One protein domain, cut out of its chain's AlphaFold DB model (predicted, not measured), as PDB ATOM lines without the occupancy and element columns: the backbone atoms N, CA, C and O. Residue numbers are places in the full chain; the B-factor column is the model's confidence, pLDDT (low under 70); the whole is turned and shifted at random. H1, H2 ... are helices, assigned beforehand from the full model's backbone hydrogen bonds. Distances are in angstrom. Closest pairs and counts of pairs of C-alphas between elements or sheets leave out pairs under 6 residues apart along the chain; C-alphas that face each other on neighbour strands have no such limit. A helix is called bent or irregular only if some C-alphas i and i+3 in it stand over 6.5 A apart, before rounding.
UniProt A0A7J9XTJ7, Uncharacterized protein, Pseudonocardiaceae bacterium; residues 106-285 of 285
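AT A GLANCE: This is residues 106 to 285 of the 285 residues of an uncharacterized protein of Pseudonocardiaceae bacterium (UniProt A0A7J9XTJ7). Picture a cluster of crossed helices: H4 sits in the core with H5, H6 and H9 packed round it, and the longest helix, H7, makes one side. H3 and H8 pack on H7, H2 packs on both H5 and H9, and H1 lies at the side away from H7. The 180 printed residues hold nine named helices, H1 to H9 in order, and no named strand: all helix. The whole is compact, radius of gyration of the C-alphas 16.6 A, spanning 55 by 40 by 29 A.

IN THESE COORDINATES: Find C-alpha 201 at (160.278, -6.154, 18.071); from there H7 runs 37.2 A to residue 226. Look next for H4, residues 130 to 145, 24.5 A; H9, 259 to 281, 32.5 A, ending at (143.412, -15.205, 23.868); H5, 150 to 167, 24.7 A; and H6, 185 to 196, 16.2 A. The short ones are H1, 107 to 111; H2, 113 to 119; H3, 125 to 128; and H8, 242 to 250, only just irregular, with C-alphas 246 and 249 6.7 A apart.

HOW THE PARTS SIT: Residues 207 to 214 of H7 touch H4, the hub, closest at C-alphas 210 and 131, 4.9 A. H9 touches H4 at a steep tilt of 45 degrees, the same way; C-alphas 137 and 276 are closest, 4.0 A. H5 and H6 form a hairpin, closest at C-alphas 157 and 187, 6.1 A. Every O i to N i+4 pair is within hydrogen-bond range in H1, H6, H7 and H9, against 2 of 3 in H2, 8 of 12 in H4, 12 of 14 in H5 and 3 of 5 in H8; H3 is too short for one.

THE WHOLE: C-alphas 228 and 285 are farthest apart, 56.1 A. The printed part has no cut; links H5 to H6 and H7 to H8 are long. Residues 283 to 285 are under pLDDT 70.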
ATOM      1  N   ASN A 106     128.228  13.867  41.995       90.81
ATOM      2  CA  ASN A 106     127.705  13.332  40.734       90.81
ATOM      3  C   ASN A 106     128.626  12.228  40.172       90.81
ATOM      4  O   ASN A 106     129.536  12.487  39.376       90.81
ATOM      5  N   TYR A 107     128.404  10.978  40.586       92.06
ATOM      6  CA  TYR A 107     129.214   9.833  40.162       92.06
ATOM      7  C   TYR A 107     129.095   9.524  38.666       92.06
ATOM      8  O   TYR A 107     130.094   9.152  38.050       92.06
ATOM      9  N   LEU A 108     127.918   9.725  38.063       92.25
ATOM     10  CA  LEU A 108     127.745   9.562  36.617       92.25
ATOM     11  C   LEU A 108     128.582  10.593  35.860       92.25
ATOM     12  O   LEU A 108     129.333  10.228  34.960       92.25
ATOM     13  N   GLY A 109     128.565  11.850  36.300       91.06
ATOM     14  CA  GLY A 109     129.444  12.895  35.778       91.06
ATOM     15  C   GLY A 109     130.927  12.556  35.953       91.06
ATOM     16  O   GLY A 109     131.723  12.774  35.048       91.06
ATOM     17  N   ARG A 110     131.320  11.936  37.074       94.56
ATOM     18  CA  ARG A 110     132.707  11.483  37.297       94.56
ATOM     19  C   ARG A 110     133.118  10.306  36.417       94.56
ATOM     20  O   ARG A 110     134.316  10.122  36.219       94.56
ATOM     21  N   SER A 111     132.177   9.537  35.868       95.69
ATOM     22  CA  SER A 111     132.491   8.375  35.028       95.69
ATOM     23  C   SER A 111     133.297   8.747  33.778       95.69
ATOM     24  O   SER A 111     134.139   7.959  33.347       95.69
ATOM     25  N   VAL A 112     133.166   9.984  33.276       95.31
ATOM     26  CA  VAL A 112     133.968  10.500  32.152       95.31
ATOM     27  C   VAL A 112     135.475  10.439  32.437       95.31
ATOM     28  O   VAL A 112     136.279  10.224  31.530       95.31
ATOM     29  N   ARG A 113     135.871  10.526  33.717       95.69
ATOM     30  CA  ARG A 113     137.267  10.445  34.169       95.69
ATOM     31  C   ARG A 113     137.869   9.051  33.977       95.69
ATOM     32  O   ARG A 113     139.090   8.945  33.950       95.69
ATOM     33  N   LEU A 114     137.065   7.996  33.780       96.25
ATOM     34  CA  LEU A 114     137.584   6.657  33.452       96.25
ATOM     35  C   LEU A 114     138.510   6.699  32.235       96.25
ATOM     36  O   LEU A 114     139.556   6.056  32.248       96.25
ATOM     37  N   VAL A 115     138.131   7.489  31.230       96.69
ATOM     38  CA  VAL A 115     138.937   7.758  30.036       96.69
ATOM     39  C   VAL A 115     139.690   9.083  30.189       96.69
ATOM     40  O   VAL A 115     140.868   9.150  29.849       96.69
ATOM     41  N   GLY A 116     139.071  10.111  30.782       96.38
ATOM     42  CA  GLY A 116     139.675  11.437  30.955       96.38
ATOM     43  C   GLY A 116     140.996  11.449  31.731       96.38
ATOM     44  O   GLY A 116     141.916  12.156  31.344       96.38
ATOM     45  N   LEU A 117     141.175  10.589  32.740       96.88
ATOM     46  CA  LEU A 117     142.461  10.468  33.447       96.88
ATOM     47  C   LEU A 117     143.622  10.058  32.523       96.88
ATOM     48  O   LEU A 117     144.785  10.342  32.821       96.88
ATOM     49  N   LEU A 118     143.312   9.385  31.413       97.00
ATOM     50  CA  LEU A 118     144.276   9.001  30.393       97.00
ATOM     51  C   LEU A 118     144.431  10.087  29.325       97.00
ATOM     52  O   LEU A 118     145.565  10.414  28.986       97.00
ATOM     53  N   VAL A 119     143.324  10.636  28.818       97.06
ATOM     54  CA  VAL A 119     143.299  11.404  27.557       97.06
ATOM     55  C   VAL A 119     142.840  12.854  27.686       97.06
ATOM     56  O   VAL A 119     142.660  13.500  26.668       97.06
ATOM     57  N   ASP A 120     142.587  13.380  28.882       96.12
ATOM     58  CA  ASP A 120     142.307  14.813  29.034       96.12
ATOM     59  C   ASP A 120     143.466  15.657  28.477       96.12
ATOM     60  O   ASP A 120     144.639  15.317  28.662       96.12
ATOM     61  N   ARG A 121     143.116  16.746  27.786       94.50
ATOM     62  CA  ARG A 121     144.040  17.652  27.092       94.50
ATOM     63  C   ARG A 121     145.206  18.134  27.948       94.50
ATOM     64  O   ARG A 121     146.325  18.201  27.448       94.50
ATOM     65  N   GLU A 122     144.953  18.470  29.209       91.31
ATOM     66  CA  GLU A 122     145.953  19.063  30.102       91.31
ATOM     67  C   GLU A 122     146.354  18.105  31.231       91.31
ATOM     68  O   GLU A 122     147.524  18.016  31.602       91.31
ATOM     69  N   PHE A 123     145.392  17.373  31.792       92.12
ATOM     70  CA  PHE A 123     145.555  16.532  32.980       92.12
ATOM     71  C   PHE A 123     145.659  15.037  32.667       92.12
ATOM     72  O   PHE A 123     145.994  14.251  33.562       92.12
ATOM     73  N   GLY A 124     145.390  14.637  31.422       95.06
ATOM     74  CA  GLY A 124     145.495  13.260  30.966       95.06
ATOM     75  C   GLY A 124     146.953  12.828  30.893       95.06
ATOM     76  O   GLY A 124     147.793  13.497  30.292       95.06
ATOM     77  N   ILE A 125     147.282  11.681  31.487       95.81
ATOM     78  CA  ILE A 125     148.680  11.225  31.543       95.81
ATOM     79  C   ILE A 125     149.277  10.941  30.154       95.81
ATOM     80  O   ILE A 125     150.496  11.018  30.000       95.81
ATOM     81  N   ALA A 126     148.451  10.652  29.140       96.00
ATOM     82  CA  ALA A 126     148.904  10.407  27.771       96.00
ATOM     83  C   ALA A 126     149.367  11.680  27.047       96.00
ATOM     84  O   ALA A 126     150.229  11.576  26.178       96.00
ATOM     85  N   ALA A 127     148.859  12.862  27.422       94.44
ATOM     86  CA  ALA A 127     149.338  14.138  26.880       94.44
ATOM     87  C   ALA A 127     150.834  14.333  27.180       94.44
ATOM     88  O   ALA A 127     151.609  14.780  26.338       94.44
ATOM     89  N   TRP A 128     151.241  13.930  28.385       94.50
ATOM     90  CA  TRP A 128     152.597  14.082  28.912       94.50
ATOM     91  C   TRP A 128     153.517  12.919  28.557       94.50
ATOM     92  O   TRP A 128     154.709  13.108  28.327       94.50
ATOM     93  N   GLN A 129     152.971  11.706  28.551       95.62
ATOM     94  CA  GLN A 129     153.706  10.474  28.303       95.62
ATOM     95  C   GLN A 129     152.816   9.508  27.497       95.62
ATOM     96  O   GLN A 129     152.070   8.711  28.079       95.62
ATOM     97  N   PRO A 130     152.882   9.554  26.153       96.00
ATOM     98  CA  PRO A 130     151.978   8.814  25.265       96.00
ATOM     99  C   PRO A 130     152.027   7.296  25.446       96.00
ATOM    100  O   PRO A 130     151.051   6.598  25.167       96.00
ATOM    101  N   ALA A 131     153.140   6.769  25.970       97.25
ATOM    102  CA  ALA A 131     153.281   5.352  26.289       97.25
ATOM    103  C   ALA A 131     152.209   4.839  27.271       97.25
ATOM    104  O   ALA A 131     151.923   3.642  27.286       97.25
ATOM    105  N   TRP A 132     151.565   5.713  28.056       97.25
ATOM    106  CA  TRP A 132     150.472   5.306  28.942       97.25
ATOM    107  C   TRP A 132     149.232   4.789  28.202       97.25
ATOM    108  O   TRP A 132     148.487   4.004  28.785       97.25
ATOM    109  N   LEU A 133     149.036   5.116  26.915       96.94
ATOM    110  CA  LEU A 133     147.955   4.534  26.100       96.94
ATOM    111  C   LEU A 133     148.070   3.007  25.976       96.94
ATOM    112  O   LEU A 133     147.067   2.302  25.850       96.94
ATOM    113  N   LEU A 134     149.289   2.471  26.086       98.00
ATOM    114  CA  LEU A 134     149.549   1.032  26.051       98.00
ATOM    115  C   LEU A 134     148.923   0.288  27.239       98.00
ATOM    116  O   LEU A 134     148.759  -0.933  27.183       98.00
ATOM    117  N   LEU A 135     148.540   1.003  28.302       98.00
ATOM    118  CA  LEU A 135     147.872   0.427  29.464       98.00
ATOM    119  C   LEU A 135     146.566  -0.284  29.087       98.00
ATOM    120  O   LEU A 135     146.278  -1.351  29.630       98.00
ATOM    121  N   CYS A 136     145.808   0.265  28.133       97.75
ATOM    122  CA  CYS A 136     144.554  -0.321  27.660       97.75
ATOM    123  C   CYS A 136     144.790  -1.709  27.048       97.75
ATOM    124  O   CYS A 136     144.132  -2.678  27.434       97.75
ATOM    125  N   CYS A 137     145.791  -1.827  26.166       97.62
ATOM    126  CA  CYS A 137     146.215  -3.109  25.602       97.62
ATOM    127  C   CYS A 137     146.681  -4.071  26.698       97.62
ATOM    128  O   CYS A 137     146.279  -5.233  26.726       97.62
ATOM    129  N   ALA A 138     147.515  -3.587  27.617       97.94
ATOM    130  CA  ALA A 138     148.154  -4.401  28.638       97.94
ATOM    131  C   ALA A 138     147.163  -5.006  29.644       97.94
ATOM    132  O   ALA A 138     147.214  -6.207  29.924       97.94
ATOM    133  N   VAL A 139     146.229  -4.204  30.164       97.94
ATOM    134  CA  VAL A 139     145.186  -4.691  31.081       97.94
ATOM    135  C   VAL A 139     144.287  -5.694  30.366       97.94
ATOM    136  O   VAL A 139     144.035  -6.777  30.894       97.94
ATOM    137  N   ALA A 140     143.851  -5.381  29.144       97.69
ATOM    138  CA  ALA A 140     142.987  -6.267  28.377       97.69
ATOM    139  C   ALA A 140     143.682  -7.592  28.013       97.69
ATOM    140  O   ALA A 140     143.072  -8.659  28.111       97.69
ATOM    141  N   PHE A 141     144.979  -7.547  27.695       97.69
ATOM    142  CA  PHE A 141     145.830  -8.721  27.509       97.69
ATOM    143  C   PHE A 141     145.884  -9.595  28.766       97.69
ATOM    144  O   PHE A 141     145.649 -10.803  28.683       97.69
ATOM    145  N   LEU A 142     146.139  -9.005  29.938       97.25
ATOM    146  CA  LEU A 142     146.189  -9.740  31.205       97.25
ATOM    147  C   LEU A 142     144.833 -10.356  31.571       97.25
ATOM    148  O   LEU A 142     144.791 -11.496  32.027       97.25
ATOM    149  N   VAL A 143     143.727  -9.648  31.325       96.44
ATOM    150  CA  VAL A 143     142.362 -10.153  31.554       96.44
ATOM    151  C   VAL A 143     141.994 -11.274  30.576       96.44
ATOM    152  O   VAL A 143     141.301 -12.220  30.964       96.44
ATOM    153  N   GLY A 144     142.453 -11.189  29.325       95.38
ATOM    154  CA  GLY A 144     142.235 -12.208  28.298       95.38
ATOM    155  C   GLY A 144     143.056 -13.476  28.531       95.38
ATOM    156  O   GLY A 144     142.527 -14.578  28.394       95.38
ATOM    157  N   ARG A 145     144.327 -13.327  28.923       95.00
ATOM    158  CA  ARG A 145     145.275 -14.438  29.103       95.00
ATOM    159  C   ARG A 145     145.243 -15.063  30.498       95.00
ATOM    160  O   ARG A 145     145.520 -16.249  30.638       95.00
ATOM    161  N   ARG A 146     144.946 -14.262  31.524       94.94
ATOM    162  CA  ARG A 146     144.882 -14.650  32.945       94.94
ATOM    163  C   ARG A 146     146.098 -15.458  33.446       94.94
ATOM    164  O   ARG A 146     145.901 -16.499  34.075       94.94
ATOM    165  N   PRO A 147     147.352 -15.020  33.201       93.25
ATOM    166  CA  PRO A 147     148.527 -15.728  33.716       93.25
ATOM    167  C   PRO A 147     148.518 -15.802  35.257       93.25
ATOM    168  O   PRO A 147     147.866 -14.979  35.905       93.25
ATOM    169  N   PRO A 148     149.252 -16.741  35.884       91.12
ATOM    170  CA  PRO A 148     149.349 -16.809  37.340       91.12
ATOM    171  C   PRO A 148     149.707 -15.448  37.955       91.12
ATOM    172  O   PRO A 148     150.633 -14.777  37.507       91.12
ATOM    173  N   GLY A 149     148.942 -15.015  38.960       90.62
ATOM    174  CA  GLY A 149     149.139 -13.716  39.612       90.62
ATOM    175  C   GLY A 149     148.546 -12.503  38.881       90.62
ATOM    176  O   GLY A 149     148.650 -11.400  39.408       90.62
ATOM    177  N   TRP A 150     147.868 -12.664  37.734       95.00
ATOM    178  CA  TRP A 150     147.284 -11.528  36.995       95.00
ATOM    179  C   TRP A 150     146.363 -10.658  37.864       95.00
ATOM    180  O   TRP A 150     146.472  -9.436  37.837       95.00
ATOM    181  N   ALA A 151     145.504 -11.275  38.683       95.38
ATOM    182  CA  ALA A 151     144.574 -10.561  39.556       95.38
ATOM    183  C   ALA A 151     145.309  -9.750  40.637       95.38
ATOM    184  O   ALA A 151     144.881  -8.658  40.986       95.38
ATOM    185  N   VAL A 152     146.461 -10.237  41.110       96.19
ATOM    186  CA  VAL A 152     147.297  -9.522  42.087       96.19
ATOM    187  C   VAL A 152     147.850  -8.221  41.511       96.19
ATOM    188  O   VAL A 152     148.027  -7.262  42.253       96.19
ATOM    189  N   LEU A 153     148.080  -8.162  40.200       96.94
ATOM    190  CA  LEU A 153     148.517  -6.947  39.518       96.94
ATOM    191  C   LEU A 153     147.335  -6.060  39.099       96.94
ATOM    192  O   LEU A 153     147.332  -4.859  39.367       96.94
ATOM    193  N   VAL A 154     146.329  -6.649  38.447       97.75
ATOM    194  CA  VAL A 154     145.220  -5.919  37.817       97.75
ATOM    195  C   VAL A 154     144.241  -5.364  38.848       97.75
ATOM    196  O   VAL A 154     143.823  -4.219  38.711       97.75
ATOM    197  N   SER A 155     143.890  -6.115  39.895       97.88
ATOM    198  CA  SER A 155     142.910  -5.658  40.887       97.88
ATOM    199  C   SER A 155     143.329  -4.363  41.596       97.88
ATOM    200  O   SER A 155     142.573  -3.400  41.507       97.88
ATOM    201  N   PRO A 156     144.515  -4.249  42.233       97.69
ATOM    202  CA  PRO A 156     144.917  -2.993  42.875       97.69
ATOM    203  C   PRO A 156     145.112  -1.840  41.879       97.69
ATOM    204  O   PRO A 156     144.828  -0.694  42.227       97.69
ATOM    205  N   LEU A 157     145.550  -2.122  40.646       98.19
ATOM    206  CA  LEU A 157     145.638  -1.125  39.575       98.19
ATOM    207  C   LEU A 157     144.258  -0.540  39.244       98.19
ATOM    208  O   LEU A 157     144.087   0.678  39.275       98.19
ATOM    209  N   LEU A 158     143.268  -1.401  38.980       98.00
ATOM    210  CA  LEU A 158     141.896  -0.979  38.694       98.00
ATOM    211  C   LEU A 158     141.278  -0.254  39.886       98.00
ATOM    212  O   LEU A 158     140.641   0.776  39.703       98.00
ATOM    213  N   THR A 159     141.505  -0.729  41.111       98.19
ATOM    214  CA  THR A 159     141.015  -0.050  42.315       98.19
ATOM    215  C   THR A 159     141.589   1.354  42.446       98.19
ATOM    216  O   THR A 159     140.832   2.281  42.716       98.19
ATOM    217  N   GLY A 160     142.890   1.555  42.214       97.25
ATOM    218  CA  GLY A 160     143.468   2.901  42.241       97.25
ATOM    219  C   GLY A 160     142.922   3.803  41.135       97.25
ATOM    220  O   GLY A 160     142.671   4.978  41.384       97.25
ATOM    221  N   TRP A 161     142.660   3.248  39.948       97.69
ATOM    222  CA  TRP A 161     141.999   3.979  38.866       97.69
ATOM    223  C   TRP A 161     140.574   4.401  39.255       97.69
ATOM    224  O   TRP A 161     140.216   5.564  39.110       97.69
ATOM    225  N   LEU A 162     139.779   3.494  39.838       97.50
ATOM    226  CA  LEU A 162     138.421   3.787  40.311       97.50
ATOM    227  C   LEU A 162     138.408   4.824  41.439       97.50
ATOM    228  O   LEU A 162     137.548   5.700  41.451       97.50
ATOM    229  N   VAL A 163     139.375   4.772  42.359       96.50
ATOM    230  CA  VAL A 163     139.557   5.807  43.386       96.50
ATOM    231  C   VAL A 163     139.838   7.162  42.731       96.50
ATOM    232  O   VAL A 163     139.204   8.155  43.088       96.50
ATOM    233  N   ALA A 164     140.743   7.220  41.753       95.62
ATOM    234  CA  ALA A 164     141.043   8.454  41.031       95.62
ATOM    235  C   ALA A 164     139.827   9.000  40.257       95.62
ATOM    236  O   ALA A 164     139.656  10.213  40.167       95.62
ATOM    237  N   THR A 165     138.962   8.124  39.744       96.06
ATOM    238  CA  THR A 165     137.724   8.506  39.055       96.06
ATOM    239  C   THR A 165     136.673   9.034  40.033       96.06
ATOM    240  O   THR A 165     136.190  10.158  39.883       96.06
ATOM    241  N   PHE A 166     136.314   8.232  41.038       95.50
ATOM    242  CA  PHE A 166     135.091   8.426  41.821       95.50
ATOM    243  C   PHE A 166     135.318   9.046  43.196       95.50
ATOM    244  O   PHE A 166     134.432   9.746  43.680       95.50
ATOM    245  N   VAL A 167     136.477   8.822  43.816       93.19
ATOM    246  CA  VAL A 167     136.770   9.293  45.181       93.19
ATOM    247  C   VAL A 167     137.510  10.627  45.156       93.19
ATOM    248  O   VAL A 167     137.272  11.482  46.005       93.19
ATOM    249  N   ALA A 168     138.396  10.837  44.180       90.19
ATOM    250  CA  ALA A 168     139.092  12.109  44.050       90.19
ATOM    251  C   ALA A 168     138.099  13.254  43.790       90.19
ATOM    252  O   ALA A 168     137.313  13.209  42.839       90.19
ATOM    253  N   LEU A 169     138.188  14.309  44.606       86.69
ATOM    254  CA  LEU A 169     137.328  15.488  44.491       86.69
ATOM    255  C   LEU A 169     137.393  16.087  43.079       86.69
ATOM    256  O   LEU A 169     136.374  16.258  42.407       86.69
ATOM    257  N   THR A 170     138.615  16.309  42.588       86.81
ATOM    258  CA  THR A 170     138.844  16.897  41.271       86.81
ATOM    259  C   THR A 170     139.960  16.218  40.477       86.81
ATOM    260  O   THR A 170     140.977  15.781  41.035       86.81
ATOM    261  N   MET A 171     139.752  16.169  39.158       87.75
ATOM    262  CA  MET A 171     140.769  15.856  38.155       87.75
ATOM    263  C   MET A 171     141.598  17.120  37.871       87.75
ATOM    264  O   MET A 171     142.807  17.133  38.119       87.75
ATOM    265  N   HIS A 172     140.924  18.212  37.499       87.12
ATOM    266  CA  HIS A 172     141.507  19.530  37.246       87.12
ATOM    267  C   HIS A 172     141.721  20.311  38.546       87.12
ATOM    268  O   HIS A 172     140.791  20.546  39.312       87.12
ATOM    269  N   GLY A 173     142.947  20.724  38.834       79.44
ATOM    270  CA  GLY A 173     143.234  21.540  40.013       79.44
ATOM    271  C   GLY A 173     144.671  22.031  40.026       79.44
ATOM    272  O   GLY A 173     145.440  21.685  39.135       79.44
ATOM    273  N   PHE A 174     145.023  22.798  41.055       74.12
ATOM    274  CA  PHE A 174     146.337  23.426  41.230       74.12
ATOM    275  C   PHE A 174     147.446  22.433  41.595       74.12
ATOM    276  O   PHE A 174     147.999  22.524  42.678       74.12
ATOM    277  N   TRP A 175     147.720  21.430  40.758       81.00
ATOM    278  CA  TRP A 175     148.720  20.390  41.023       81.00
ATOM    279  C   TRP A 175     149.056  19.614  39.743       81.00
ATOM    280  O   TRP A 175     148.256  19.574  38.808       81.00
ATOM    281  N   TRP A 176     150.165  18.868  39.768       86.88
ATOM    282  CA  TRP A 176     150.619  18.055  38.636       86.88
ATOM    283  C   TRP A 176     149.541  17.078  38.093       86.88
ATOM    284  O   TRP A 176     148.837  16.423  38.889       86.88
ATOM    285  N   PRO A 177     149.416  16.942  36.756       87.75
ATOM    286  CA  PRO A 177     148.629  15.912  36.078       87.75
ATOM    287  C   PRO A 177     148.908  14.493  36.573       87.75
ATOM    288  O   PRO A 177     150.015  14.146  36.979       87.75
ATOM    289  N   GLY A 178     147.890  13.633  36.575       86.31
ATOM    290  CA  GLY A 178     148.062  12.234  36.982       86.31
ATOM    291  C   GLY A 178     148.388  11.993  38.465       86.31
ATOM    292  O   GLY A 178     148.555  10.837  38.852       86.31
ATOM    293  N   ARG A 179     148.417  13.017  39.335       90.44
ATOM    294  CA  ARG A 179     148.716  12.866  40.782       90.44
ATOM    295  C   ARG A 179     147.863  11.821  41.504       90.44
ATOM    296  O   ARG A 179     148.312  11.201  42.463       90.44
ATOM    297  N   GLN A 180     146.625  11.620  41.051       92.44
ATOM    298  CA  GLN A 180     145.718  10.633  41.640       92.44
ATOM    299  C   GLN A 180     146.101   9.192  41.270       92.44
ATOM    300  O   GLN A 180     145.721   8.260  41.972       92.44
ATOM    301  N   LEU A 181     146.885   9.010  40.204       94.56
ATOM    302  CA  LEU A 181     147.302   7.714  39.674       94.56
ATOM    303  C   LEU A 181     148.712   7.300  40.101       94.56
ATOM    304  O   LEU A 181     149.039   6.122  39.983       94.56
ATOM    305  N   VAL A 182     149.541   8.214  40.620       91.44
ATOM    306  CA  VAL A 182     150.968   7.971  40.948       91.44
ATOM    307  C   VAL A 182     151.188   6.679  41.740       91.44
ATOM    308  O   VAL A 182     152.141   5.945  41.493       91.44
ATOM    309  N   VAL A 183     150.272   6.344  42.648       90.88
ATOM    310  CA  VAL A 183     150.372   5.146  43.494       90.88
ATOM    311  C   VAL A 183     150.170   3.828  42.737       90.88
ATOM    312  O   VAL A 183     150.652   2.784  43.188       90.88
ATOM    313  N   VAL A 184     149.503   3.858  41.582       95.56
ATOM    314  CA  VAL A 184     149.250   2.685  40.733       95.56
ATOM    315  C   VAL A 184     149.992   2.703  39.399       95.56
ATOM    316  O   VAL A 184     150.090   1.652  38.770       95.56
ATOM    317  N   LEU A 185     150.605   3.822  38.993       95.94
ATOM    318  CA  LEU A 185     151.438   3.885  37.783       95.94
ATOM    319  C   LEU A 185     152.576   2.844  37.749       95.94
ATOM    320  O   LEU A 185     152.791   2.257  36.690       95.94
ATOM    321  N   PRO A 186     153.260   2.502  38.863       97.06
ATOM    322  CA  PRO A 186     154.228   1.406  38.847       97.06
ATOM    323  C   PRO A 186     153.602   0.053  38.473       97.06
ATOM    324  O   PRO A 186     154.232  -0.760  37.803       97.06
ATOM    325  N   LEU A 187     152.347  -0.191  38.867       97.94
ATOM    326  CA  LEU A 187     151.616  -1.406  38.494       97.94
ATOM    327  C   LEU A 187     151.187  -1.368  37.023       97.94
ATOM    328  O   LEU A 187     151.277  -2.380  36.332       97.94
ATOM    329  N   ALA A 188     150.775  -0.195  36.536       97.81
ATOM    330  CA  ALA A 188     150.492   0.035  35.123       97.81
ATOM    331  C   ALA A 188     151.725  -0.262  34.254       97.81
ATOM    332  O   ALA A 188     151.618  -0.977  33.260       97.81
ATOM    333  N   LEU A 189     152.907   0.202  34.674       97.56
ATOM    334  CA  LEU A 189     154.169  -0.083  33.995       97.56
ATOM    335  C   LEU A 189     154.464  -1.587  33.954       97.56
ATOM    336  O   LEU A 189     154.768  -2.115  32.888       97.56
ATOM    337  N   LEU A 190     154.324  -2.300  35.078       97.50
ATOM    338  CA  LEU A 190     154.502  -3.757  35.097       97.50
ATOM    339  C   LEU A 190     153.525  -4.478  34.162       97.50
ATOM    340  O   LEU A 190     153.918  -5.430  33.488       97.50
ATOM    341  N   ALA A 191     152.270  -4.027  34.092       97.88
ATOM    342  CA  ALA A 191     151.294  -4.584  33.165       97.88
ATOM    343  C   ALA A 191     151.737  -4.376  31.710       97.88
ATOM    344  O   ALA A 191     151.746  -5.332  30.931       97.88
ATOM    345  N   ILE A 192     152.164  -3.157  31.361       98.25
ATOM    346  CA  ILE A 192     152.669  -2.811  30.025       98.25
ATOM    347  C   ILE A 192     153.884  -3.668  29.669       98.25
ATOM    348  O   ILE A 192     153.885  -4.313  28.624       98.25
ATOM    349  N   LEU A 193     154.884  -3.756  30.548       96.94
ATOM    350  CA  LEU A 193     156.084  -4.566  30.319       96.94
ATOM    351  C   LEU A 193     155.757  -6.062  30.179       96.94
ATOM    352  O   LEU A 193     156.325  -6.744  29.326       96.94
ATOM    353  N   SER A 194     154.803  -6.573  30.966       95.62
ATOM    354  CA  SER A 194     154.346  -7.962  30.860       95.62
ATOM    355  C   SER A 194     153.667  -8.263  29.524       95.62
ATOM    356  O   SER A 194     153.738  -9.404  29.066       95.62
ATOM    357  N   TRP A 195     152.976  -7.294  28.930       96.56
ATOM    358  CA  TRP A 195     152.388  -7.431  27.600       96.56
ATOM    359  C   TRP A 195     153.460  -7.304  26.510       96.56
ATOM    360  O   TRP A 195     153.579  -8.189  25.664       96.56
ATOM    361  N   LEU A 196     154.310  -6.274  26.589       96.81
ATOM    362  CA  LEU A 196     155.376  -6.010  25.620       96.81
ATOM    363  C   LEU A 196     156.387  -7.154  25.501       96.81
ATOM    364  O   LEU A 196     156.917  -7.377  24.415       96.81
ATOM    365  N   SER A 197     156.626  -7.921  26.570       95.19
ATOM    366  CA  SER A 197     157.505  -9.102  26.527       95.19
ATOM    367  C   SER A 197     157.014 -10.201  25.575       95.19
ATOM    368  O   SER A 197     157.776 -11.102  25.230       95.19
ATOM    369  N   ARG A 198     155.753 -10.127  25.128       93.31
ATOM    370  CA  ARG A 198     155.122 -11.043  24.168       93.31
ATOM    371  C   ARG A 198     154.878 -10.413  22.798       93.31
ATOM    372  O   ARG A 198     154.340 -11.079  21.918       93.31
ATOM    373  N   CYS A 199     155.246  -9.151  22.611       94.50
ATOM    374  CA  CYS A 199     155.034  -8.438  21.361       94.50
ATOM    375  C   CYS A 199     156.245  -8.542  20.424       94.50
ATOM    376  O   CYS A 199     157.385  -8.727  20.853       94.50
ATOM    377  N   ALA A 200     155.988  -8.368  19.126       94.88
ATOM    378  CA  ALA A 200     157.033  -8.294  18.111       94.88
ATOM    379  C   ALA A 200     158.018  -7.132  18.390       94.88
ATOM    380  O   ALA A 200     157.629  -6.130  19.001       94.88
ATOM    381  N   PRO A 201     159.281  -7.218  17.918       96.62
ATOM    382  CA  PRO A 201     160.278  -6.154  18.071       96.62
ATOM    383  C   PRO A 201     159.781  -4.768  17.654       96.62
ATOM    384  O   PRO A 201     160.042  -3.810  18.371       96.62
ATOM    385  N   VAL A 202     159.003  -4.675  16.570       96.81
ATOM    386  CA  VAL A 202     158.438  -3.407  16.079       96.81
ATOM    387  C   VAL A 202     157.567  -2.734  17.142       96.81
ATOM    388  O   VAL A 202     157.790  -1.576  17.465       96.81
ATOM    389  N   VAL A 203     156.642  -3.471  17.768       95.94
ATOM    390  CA  VAL A 203     155.760  -2.936  18.823       95.94
ATOM    391  C   VAL A 203     156.564  -2.485  20.043       95.94
ATOM    392  O   VAL A 203     156.273  -1.444  20.629       95.94
ATOM    393  N   ARG A 204     157.604  -3.241  20.419       97.38
ATOM    394  CA  ARG A 204     158.515  -2.858  21.510       97.38
ATOM    395  C   ARG A 204     159.303  -1.591  21.169       97.38
ATOM    396  O   ARG A 204     159.437  -0.727  22.028       97.38
ATOM    397  N   GLY A 205     159.768  -1.465  19.926       97.88
ATOM    398  CA  GLY A 205     160.427  -0.267  19.410       97.88
ATOM    399  C   GLY A 205     159.506   0.951  19.451       97.88
ATOM    400  O   GLY A 205     159.888   1.983  19.991       97.88
ATOM    401  N   THR A 206     158.259   0.815  18.993       97.12
ATOM    402  CA  THR A 206     157.248   1.878  19.100       97.12
ATOM    403  C   THR A 206     156.993   2.266  20.556       97.12
ATOM    404  O   THR A 206     156.969   3.450  20.873       97.12
ATOM    405  N   ALA A 207     156.854   1.297  21.465       97.50
ATOM    406  CA  ALA A 207     156.662   1.576  22.886       97.50
ATOM    407  C   ALA A 207     157.856   2.317  23.511       97.50
ATOM    408  O   ALA A 207     157.652   3.238  24.299       97.50
ATOM    409  N   LEU A 208     159.086   1.950  23.136       97.81
ATOM    410  CA  LEU A 208     160.295   2.655  23.557       97.81
ATOM    411  C   LEU A 208     160.298   4.097  23.043       97.81
ATOM    412  O   LEU A 208     160.528   5.007  23.832       97.81
ATOM    413  N   LEU A 209     159.994   4.312  21.759       97.44
ATOM    414  CA  LEU A 209     159.902   5.652  21.177       97.44
ATOM    415  C   LEU A 209     158.865   6.505  21.912       97.44
ATOM    416  O   LEU A 209     159.191   7.609  22.333       97.44
ATOM    417  N   LEU A 210     157.660   5.975  22.148       96.75
ATOM    418  CA  LEU A 210     156.628   6.663  22.930       96.75
ATOM    419  C   LEU A 210     157.098   6.964  24.360       96.75
ATOM    420  O   LEU A 210     156.792   8.020  24.889       96.75
ATOM    421  N   GLY A 211     157.845   6.057  24.993       96.69
ATOM    422  CA  GLY A 211     158.410   6.291  26.322       96.69
ATOM    423  C   GLY A 211     159.445   7.419  26.325       96.69
ATOM    424  O   GLY A 211     159.414   8.285  27.202       96.69
ATOM    425  N   LEU A 212     160.333   7.431  25.328       97.19
ATOM    426  CA  LEU A 212     161.360   8.456  25.151       97.19
ATOM    427  C   LEU A 212     160.756   9.829  24.837       97.19
ATOM    428  O   LEU A 212     161.266  10.827  25.344       97.19
ATOM    429  N   THR A 213     159.657   9.902  24.077       95.94
ATOM    430  CA  THR A 213     158.981  11.186  23.834       95.94
ATOM    431  C   THR A 213     158.460  11.797  25.126       95.94
ATOM    432  O   THR A 213     158.636  12.995  25.325       95.94
ATOM    433  N   GLY A 214     157.903  11.004  26.045       95.12
ATOM    434  CA  GLY A 214     157.517  11.527  27.353       95.12
ATOM    435  C   GLY A 214     158.711  11.988  28.188       95.12
ATOM    436  O   GLY A 214     158.637  13.046  28.803       95.12
ATOM    437  N   VAL A 215     159.843  11.268  28.173       96.12
ATOM    438  CA  VAL A 215     161.077  11.735  28.842       96.12
ATOM    439  C   VAL A 215     161.502  13.097  28.290       96.12
ATOM    440  O   VAL A 215     161.756  14.010  29.071       96.12
ATOM    441  N   ALA A 216     161.506  13.266  26.965       96.25
ATOM    442  CA  ALA A 216     161.804  14.547  26.330       96.25
ATOM    443  C   ALA A 216     160.808  15.649  26.741       96.25
ATOM    444  O   ALA A 216     161.232  16.765  27.042       96.25
ATOM    445  N   THR A 217     159.508  15.338  26.836       95.31
ATOM    446  CA  THR A 217     158.485  16.264  27.353       95.31
ATOM    447  C   THR A 217     158.811  16.727  28.774       95.31
ATOM    448  O   THR A 217     158.765  17.924  29.054       95.31
ATOM    449  N   TYR A 218     159.180  15.809  29.673       94.38
ATOM    450  CA  TYR A 218     159.550  16.157  31.047       94.38
ATOM    451  C   TYR A 218     160.858  16.947  31.120       94.38
ATOM    452  O   TYR A 218     160.953  17.869  31.920       94.38
ATOM    453  N   VAL A 219     161.849  16.652  30.275       95.81
ATOM    454  CA  VAL A 219     163.075  17.464  30.190       95.81
ATOM    455  C   VAL A 219     162.747  18.895  29.765       95.81
ATOM    456  O   VAL A 219     163.215  19.835  30.398       95.81
ATOM    457  N   ALA A 220     161.900  19.077  28.749       95.38
ATOM    458  CA  ALA A 220     161.464  20.402  28.314       95.38
ATOM    459  C   ALA A 220     160.685  21.146  29.411       95.38
ATOM    460  O   ALA A 220     160.951  22.321  29.647       95.38
ATOM    461  N   LEU A 221     159.799  20.453  30.135       94.44
ATOM    462  CA  LEU A 221     159.127  20.998  31.316       94.44
ATOM    463  C   LEU A 221     160.136  21.475  32.363       94.44
ATOM    464  O   LEU A 221     160.001  22.586  32.872       94.44
ATOM    465  N   LEU A 222     161.150  20.658  32.672       95.00
ATOM    466  CA  LEU A 222     162.174  21.035  33.640       95.00
ATOM    467  C   LEU A 222     162.915  22.296  33.187       95.00
ATOM    468  O   LEU A 222     163.072  23.233  33.963       95.00
ATOM    469  N   VAL A 223     163.329  22.335  31.922       96.50
ATOM    470  CA  VAL A 223     164.045  23.470  31.329       96.50
ATOM    471  C   VAL A 223     163.193  24.744  31.335       96.50
ATOM    472  O   VAL A 223     163.698  25.808  31.692       96.50
ATOM    473  N   ASP A 224     161.910  24.661  30.973       95.62
ATOM    474  CA  ASP A 224     160.983  25.798  31.014       95.62
ATOM    475  C   ASP A 224     160.748  26.293  32.443       95.62
ATOM    476  O   ASP A 224     160.751  27.502  32.687       95.62
ATOM    477  N   GLY A 225     160.596  25.371  33.395       94.69
ATOM    478  CA  GLY A 225     160.380  25.699  34.797       94.69
ATOM    479  C   GLY A 225     161.606  26.320  35.469       94.69
ATOM    480  O   GLY A 225     161.468  27.304  36.189       94.69
ATOM    481  N   TYR A 226     162.815  25.809  35.204       96.50
ATOM    482  CA  TYR A 226     164.060  26.400  35.718       96.50
ATOM    483  C   TYR A 226     164.374  27.761  35.097       96.50
ATOM    484  O   TYR A 226     164.966  28.613  35.751       96.50
ATOM    485  N   ALA A 227     163.954  27.988  33.854       96.19
ATOM    486  CA  ALA A 227     164.094  29.280  33.199       96.19
ATOM    487  C   ALA A 227     163.006  30.297  33.598       96.19
ATOM    488  O   ALA A 227     162.960  31.380  33.017       96.19
ATOM    489  N   GLY A 228     162.107  29.951  34.528       94.25
ATOM    490  CA  GLY A 228     161.033  30.835  34.989       94.25
ATOM    491  C   GLY A 228     159.959  31.130  33.939       94.25
ATOM    492  O   GLY A 228     159.209  32.087  34.095       94.25
ATOM    493  N   ARG A 229     159.877  30.335  32.862       93.75
ATOM    494  CA  ARG A 229     158.890  30.534  31.784       93.75
ATOM    495  C   ARG A 229     157.508  30.004  32.134       93.75
ATOM    496  O   ARG A 229     156.532  30.450  31.549       93.75
ATOM    497  N   ILE A 230     157.440  29.041  33.050       93.56
ATOM    498  CA  ILE A 230     156.195  28.420  33.496       93.56
ATOM    499  C   ILE A 230     156.158  28.336  35.017       93.56
ATOM    500  O   ILE A 230     157.187  28.204  35.681       93.56
ATOM    501  N   THR A 231     154.945  28.316  35.564       89.38
ATOM    502  CA  THR A 231     154.721  27.959  36.968       89.38
ATOM    503  C   THR A 231     154.414  26.468  37.067       89.38
ATOM    504  O   THR A 231     153.414  25.996  36.533       89.38
ATOM    505  N   TRP A 232     155.233  25.711  37.792       85.00
ATOM    506  CA  TRP A 232     155.130  24.246  37.898       85.00
ATOM    507  C   TRP A 232     153.761  23.720  38.346       85.00
ATOM    508  O   TRP A 232     153.344  22.635  37.947       85.00
ATOM    509  N   VAL A 233     153.071  24.480  39.196       82.62
ATOM    510  CA  VAL A 233     151.817  24.060  39.832       82.62
ATOM    511  C   VAL A 233     150.587  24.439  39.001       82.62
ATOM    512  O   VAL A 233     149.592  23.716  39.021       82.62
ATOM    513  N   SER A 234     150.647  25.553  38.269       83.56
ATOM    514  CA  SER A 234     149.471  26.203  37.670       83.56
ATOM    515  C   SER A 234     149.685  26.755  36.261       83.56
ATOM    516  O   SER A 234     148.804  27.430  35.761       83.56
ATOM    517  N   GLY A 235     150.841  26.531  35.638       86.75
ATOM    518  CA  GLY A 235     151.154  26.976  34.274       86.75
ATOM    519  C   GLY A 235     151.875  25.902  33.464       86.75
ATOM    520  O   GLY A 235     152.491  26.184  32.445       86.75
ATOM    521  N   PHE A 236     151.842  24.648  33.923       88.44
ATOM    522  CA  PHE A 236     152.587  23.562  33.292       88.44
ATOM    523  C   PHE A 236     152.133  23.296  31.846       88.44
ATOM    524  O   PHE A 236     152.954  22.923  31.015       88.44
ATOM    525  N   TRP A 237     150.864  23.545  31.507       88.88
ATOM    526  CA  TRP A 237     150.310  23.363  30.156       88.88
ATOM    527  C   TRP A 237     150.873  24.333  29.099       88.88
ATOM    528  O   TRP A 237     150.620  24.150  27.905       88.88
ATOM    529  N   GLU A 238     151.648  25.338  29.510       91.62
ATOM    530  CA  GLU A 238     152.339  26.283  28.622       91.62
ATOM    531  C   GLU A 238     153.718  25.780  28.165       91.62
ATOM    532  O   GLU A 238     154.392  26.440  27.373       91.62
ATOM    533  N   VAL A 239     154.136  24.588  28.615       92.94
ATOM    534  CA  VAL A 239     155.419  23.972  28.249       92.94
ATOM    535  C   VAL A 239     155.625  23.922  26.733       92.94
ATOM    536  O   VAL A 239     154.758  23.488  25.974       92.94
ATOM    537  N   ARG A 240     156.817  24.289  26.261       91.62
ATOM    538  CA  ARG A 240     157.154  24.366  24.828       91.62
ATOM    539  C   ARG A 240     157.602  23.027  24.232       91.62
ATOM    540  O   ARG A 240     158.223  22.986  23.172       91.62
ATOM    541  N   ALA A 241     157.286  21.919  24.897       94.06
ATOM    542  CA  ALA A 241     157.602  20.577  24.430       94.06
ATOM    543  C   ALA A 241     156.836  20.265  23.135       94.06
ATOM    544  O   ALA A 241     155.610  20.153  23.152       94.06
ATOM    545  N   ALA A 242     157.550  20.088  22.017       92.69
ATOM    546  CA  ALA A 242     156.942  19.867  20.701       92.69
ATOM    547  C   ALA A 242     155.939  18.703  20.695       92.69
ATOM    548  O   ALA A 242     154.840  18.827  20.172       92.69
ATOM    549  N   THR A 243     156.286  17.590  21.336       91.00
ATOM    550  CA  THR A 243     155.435  16.399  21.462       91.00
ATOM    551  C   THR A 243     154.133  16.688  22.206       91.00
ATOM    552  O   THR A 243     153.065  16.331  21.718       91.00
ATOM    553  N   TYR A 244     154.201  17.372  23.349       94.12
ATOM    554  CA  TYR A 244     153.018  17.787  24.108       94.12
ATOM    555  C   TYR A 244     152.147  18.754  23.298       94.12
ATOM    556  O   TYR A 244     150.939  18.565  23.194       94.12
ATOM    557  N   GLN A 245     152.768  19.751  22.664       94.69
ATOM    558  CA  GLN A 245     152.078  20.760  21.857       94.69
ATOM    559  C   GLN A 245     151.398  20.166  20.615       94.69
ATOM    560  O   GLN A 245     150.325  20.629  20.232       94.69
ATOM    561  N   LEU A 246     151.975  19.117  20.022       93.50
ATOM    562  CA  LEU A 246     151.379  18.369  18.910       93.50
ATOM    563  C   LEU A 246     150.230  17.457  19.356       93.50
ATOM    564  O   LEU A 246     149.269  17.281  18.614       93.50
ATOM    565  N   LEU A 247     150.324  16.861  20.547       93.31
ATOM    566  CA  LEU A 247     149.334  15.900  21.035       93.31
ATOM    567  C   LEU A 247     148.132  16.558  21.705       93.31
ATOM    568  O   LEU A 247     147.009  16.111  21.483       93.31
ATOM    569  N   ARG A 248     148.337  17.617  22.499       93.44
ATOM    570  CA  ARG A 248     147.267  18.273  23.267       93.44
ATOM    571  C   ARG A 248     146.027  18.652  22.433       93.44
ATOM    572  O   ARG A 248     144.927  18.454  22.938       93.44
ATOM    573  N   PRO A 249     146.115  19.124  21.168       94.12
ATOM    574  CA  PRO A 249     144.927  19.511  20.407       94.12
ATOM    575  C   PRO A 249     144.083  18.304  19.978       94.12
ATOM    576  O   PRO A 249     142.893  18.452  19.720       94.12
ATOM    577  N   LEU A 250     144.684  17.109  19.917       94.44
ATOM    578  CA  LEU A 250     144.002  15.856  19.572       94.44
ATOM    579  C   LEU A 250     143.217  15.272  20.755       94.44
ATOM    580  O   LEU A 250     142.490  14.291  20.594       94.44
ATOM    581  N   LEU A 251     143.397  15.834  21.949       95.62
ATOM    582  CA  LEU A 251     142.825  15.359  23.196       95.62
ATOM    583  C   LEU A 251     141.599  16.201  23.603       95.62
ATOM    584  O   LEU A 251     141.602  17.425  23.418       95.62
ATOM    585  N   PRO A 252     140.544  15.570  24.155       96.19
ATOM    586  CA  PRO A 252     139.340  16.260  24.610       96.19
ATOM    587  C   PRO A 252     139.618  17.217  25.771       96.19
ATOM    588  O   PRO A 252     140.380  16.902  26.689       96.19
ATOM    589  N   ASP A 253     138.929  18.356  25.751       94.50
ATOM    590  CA  ASP A 253     138.961  19.348  26.822       94.50
ATOM    591  C   ASP A 253     137.760  19.193  27.747       94.50
ATOM    592  O   ASP A 253     136.684  19.731  27.489       94.50
ATOM    593  N   TYR A 254     137.933  18.453  28.840       92.31
ATOM    594  CA  TYR A 254     136.840  18.168  29.771       92.31
ATOM    595  C   TYR A 254     136.383  19.381  30.602       92.31
ATOM    596  O   TYR A 254     135.548  19.202  31.491       92.31
ATOM    597  N   ARG A 255     136.912  20.590  30.357       89.06
ATOM    598  CA  ARG A 255     136.394  21.838  30.943       89.06
ATOM    599  C   ARG A 255     135.367  22.538  30.057       89.06
ATOM    600  O   ARG A 255     134.531  23.261  30.587       89.06
ATOM    601  N   GLU A 256     135.440  22.325  28.748       87.94
ATOM    602  CA  GLU A 256     134.611  23.007  27.755       87.94
ATOM    603  C   GLU A 256     133.820  21.971  26.936       87.94
ATOM    604  O   GLU A 256     133.021  21.218  27.497       87.94
ATOM    605  N   ASP A 257     134.036  21.907  25.618       87.69
ATOM    606  CA  ASP A 257     133.387  20.950  24.724       87.69
ATOM    607  C   ASP A 257     134.228  19.673  24.558       87.69
ATOM    608  O   ASP A 257     135.206  19.618  23.804       87.69
ATOM    609  N   PHE A 258     133.842  18.621  25.285       94.31
ATOM    610  CA  PHE A 258     134.547  17.339  25.275       94.31
ATOM    611  C   PHE A 258     133.784  16.192  24.630       94.31
ATOM    612  O   PHE A 258     134.395  15.148  24.423       94.31
ATOM    613  N   LEU A 259     132.481  16.307  24.352       94.50
ATOM    614  CA  LEU A 259     131.646  15.121  24.112       94.50
ATOM    615  C   LEU A 259     132.126  14.318  22.896       94.50
ATOM    616  O   LEU A 259     132.358  13.113  23.001       94.50
ATOM    617  N   LEU A 260     132.335  14.990  21.761       95.31
ATOM    618  CA  LEU A 260     132.796  14.337  20.536       95.31
ATOM    619  C   LEU A 260     134.192  13.725  20.716       95.31
ATOM    620  O   LEU A 260     134.409  12.559  20.378       95.31
ATOM    621  N   GLY A 261     135.125  14.483  21.300       95.69
ATOM    622  CA  GLY A 261     136.481  14.003  21.576       95.69
ATOM    623  C   GLY A 261     136.500  12.834  22.565       95.69
ATOM    624  O   GLY A 261     137.239  11.871  22.376       95.69
ATOM    625  N   HIS A 262     135.646  12.866  23.586       96.19
ATOM    626  CA  HIS A 262     135.478  11.790  24.555       96.19
ATOM    627  C   HIS A 262     134.984  10.511  23.882       96.19
ATOM    628  O   HIS A 262     135.576   9.453  24.091       96.19
ATOM    629  N   LEU A 263     133.951  10.596  23.038       97.38
ATOM    630  CA  LEU A 263     133.426   9.447  22.295       97.38
ATOM    631  C   LEU A 263     134.463   8.876  21.318       97.38
ATOM    632  O   LEU A 263     134.633   7.657  21.247       97.38
ATOM    633  N   ALA A 264     135.208   9.736  20.617       97.06
ATOM    634  CA  ALA A 264     136.284   9.310  19.724       97.06
ATOM    635  C   ALA A 264     137.379   8.542  20.486       97.06
ATOM    636  O   ALA A 264     137.748   7.427  20.106       97.06
ATOM    637  N   TRP A 265     137.852   9.087  21.609       97.44
ATOM    638  CA  TRP A 265     138.874   8.433  22.429       97.44
ATOM    639  C   TRP A 265     138.370   7.196  23.161       97.44
ATOM    640  O   TRP A 265     139.138   6.251  23.339       97.44
ATOM    641  N   LEU A 266     137.089   7.143  23.531       97.69
ATOM    642  CA  LEU A 266     136.459   5.920  24.017       97.69
ATOM    643  C   LEU A 266     136.542   4.815  22.951       97.69
ATOM    644  O   LEU A 266     136.906   3.684  23.275       97.69
ATOM    645  N   GLY A 267     136.298   5.156  21.681       98.00
ATOM    646  CA  GLY A 267     136.497   4.261  20.540       98.00
ATOM    647  C   GLY A 267     137.944   3.774  20.413       98.00
ATOM    648  O   GLY A 267     138.181   2.569  20.325       98.00
ATOM    649  N   VAL A 268     138.925   4.681  20.484       97.94
ATOM    650  CA  VAL A 268     140.359   4.326  20.446       97.94
ATOM    651  C   VAL A 268     140.730   3.390  21.600       97.94
ATOM    652  O   VAL A 268     141.339   2.343  21.379       97.94
ATOM    653  N   VAL A 269     140.325   3.717  22.830       97.81
ATOM    654  CA  VAL A 269     140.560   2.887  24.022       97.81
ATOM    655  C   VAL A 269     139.925   1.505  23.864       97.81
ATOM    656  O   VAL A 269     140.565   0.501  24.189       97.81
ATOM    657  N   ALA A 270     138.707   1.428  23.325       98.06
ATOM    658  CA  ALA A 270     138.029   0.164  23.058       98.06
ATOM    659  C   ALA A 270     138.784  -0.679  22.020       98.06
ATOM    660  O   ALA A 270     139.000  -1.870  22.247       98.06
ATOM    661  N   VAL A 271     139.257  -0.075  20.924       98.31
ATOM    662  CA  VAL A 271     140.075  -0.763  19.913       98.31
ATOM    663  C   VAL A 271     141.366  -1.301  20.533       98.31
ATOM    664  O   VAL A 271     141.664  -2.487  20.384       98.31
ATOM    665  N   LEU A 272     142.101  -0.479  21.290       97.69
ATOM    666  CA  LEU A 272     143.324  -0.897  21.987       97.69
ATOM    667  C   LEU A 272     143.058  -2.062  22.954       97.69
ATOM    668  O   LEU A 272     143.788  -3.057  22.961       97.69
ATOM    669  N   ALA A 273     141.975  -1.988  23.729       97.62
ATOM    670  CA  ALA A 273     141.569  -3.064  24.626       97.62
ATOM    671  C   ALA A 273     141.232  -4.357  23.858       97.62
ATOM    672  O   ALA A 273     141.699  -5.434  24.230       97.62
ATOM    673  N   VAL A 274     140.484  -4.273  22.754       97.75
ATOM    674  CA  VAL A 274     140.157  -5.436  21.910       97.75
ATOM    675  C   VAL A 274     141.425  -6.072  21.337       97.75
ATOM    676  O   VAL A 274     141.558  -7.297  21.383       97.75
ATOM    677  N   LEU A 275     142.375  -5.273  20.843       95.81
ATOM    678  CA  LEU A 275     143.656  -5.765  20.325       95.81
ATOM    679  C   LEU A 275     144.460  -6.493  21.410       95.81
ATOM    680  O   LEU A 275     144.895  -7.629  21.198       95.81
ATOM    681  N   GLY A 276     144.602  -5.885  22.591       96.25
ATOM    682  CA  GLY A 276     145.287  -6.495  23.730       96.25
ATOM    683  C   GLY A 276     144.634  -7.804  24.175       96.25
ATOM    684  O   GLY A 276     145.304  -8.825  24.342       96.25
ATOM    685  N   TRP A 277     143.308  -7.817  24.300       96.88
ATOM    686  CA  TRP A 277     142.554  -9.003  24.696       96.88
ATOM    687  C   TRP A 277     142.643 -10.141  23.677       96.88
ATOM    688  O   TRP A 277     142.846 -11.293  24.068       96.88
ATOM    689  N   ARG A 278     142.547  -9.834  22.374       95.12
ATOM    690  CA  ARG A 278     142.733 -10.822  21.298       95.12
ATOM    691  C   ARG A 278     144.130 -11.433  21.375       95.12
ATOM    692  O   ARG A 278     144.242 -12.656  21.390       95.12
ATOM    693  N   ALA A 279     145.169 -10.610  21.536       92.88
ATOM    694  CA  ALA A 279     146.538 -11.087  21.728       92.88
ATOM    695  C   ALA A 279     146.688 -11.985  22.974       92.88
ATOM    696  O   ALA A 279     147.475 -12.926  22.972       92.88
ATOM    697  N   GLY A 280     145.910 -11.733  24.032       91.25
ATOM    698  CA  GLY A 280     145.891 -12.571  25.234       91.25
ATOM    699  C   GLY A 280     145.205 -13.927  25.040       91.25
ATOM    700  O   GLY A 280     145.602 -14.905  25.678       91.25
ATOM    701  N   ARG A 281     144.196 -13.993  24.160       90.75
ATOM    702  CA  ARG A 281     143.412 -15.205  23.868       90.75
ATOM    703  C   ARG A 281     144.043 -16.140  22.849       90.75
ATOM    704  O   ARG A 281     143.753 -17.335  22.895       90.75
ATOM    705  N   VAL A 282     144.877 -15.630  21.946       82.44
ATOM    706  CA  VAL A 282     145.640 -16.485  21.033       82.44
ATOM    707  C   VAL A 282     146.572 -17.343  21.891       82.44
ATOM    708  O   VAL A 282     147.553 -16.859  22.462       82.44
ATOM    709  N   ARG A 283     146.212 -18.622  22.070       58.88
ATOM    710  CA  ARG A 283     147.080 -19.611  22.714       58.88
ATOM    711  C   ARG A 283     148.386 -19.609  21.926       58.88
ATOM    712  O   ARG A 283     148.361 -19.770  20.709       58.88
ATOM    713  N   GLY A 284     149.497 -19.368  22.622       53.81
ATOM    714  CA  GLY A 284     150.808 -19.577  22.023       53.81
ATOM    715  C   GLY A 284     150.845 -21.012  21.517       53.81
ATOM    716  O   GLY A 284     150.504 -21.918  22.279       53.81
ATOM    717  N   ARG A 285     151.141 -21.170  20.227       36.22
ATOM    718  CA  ARG A 285     151.757 -22.402  19.744       36.22
ATOM    719  C   ARG A 285     153.084 -22.589  20.470       36.22
ATOM    720  O   ARG A 285     153.711 -21.548  20.787       36.22
TER     721      ARG A 285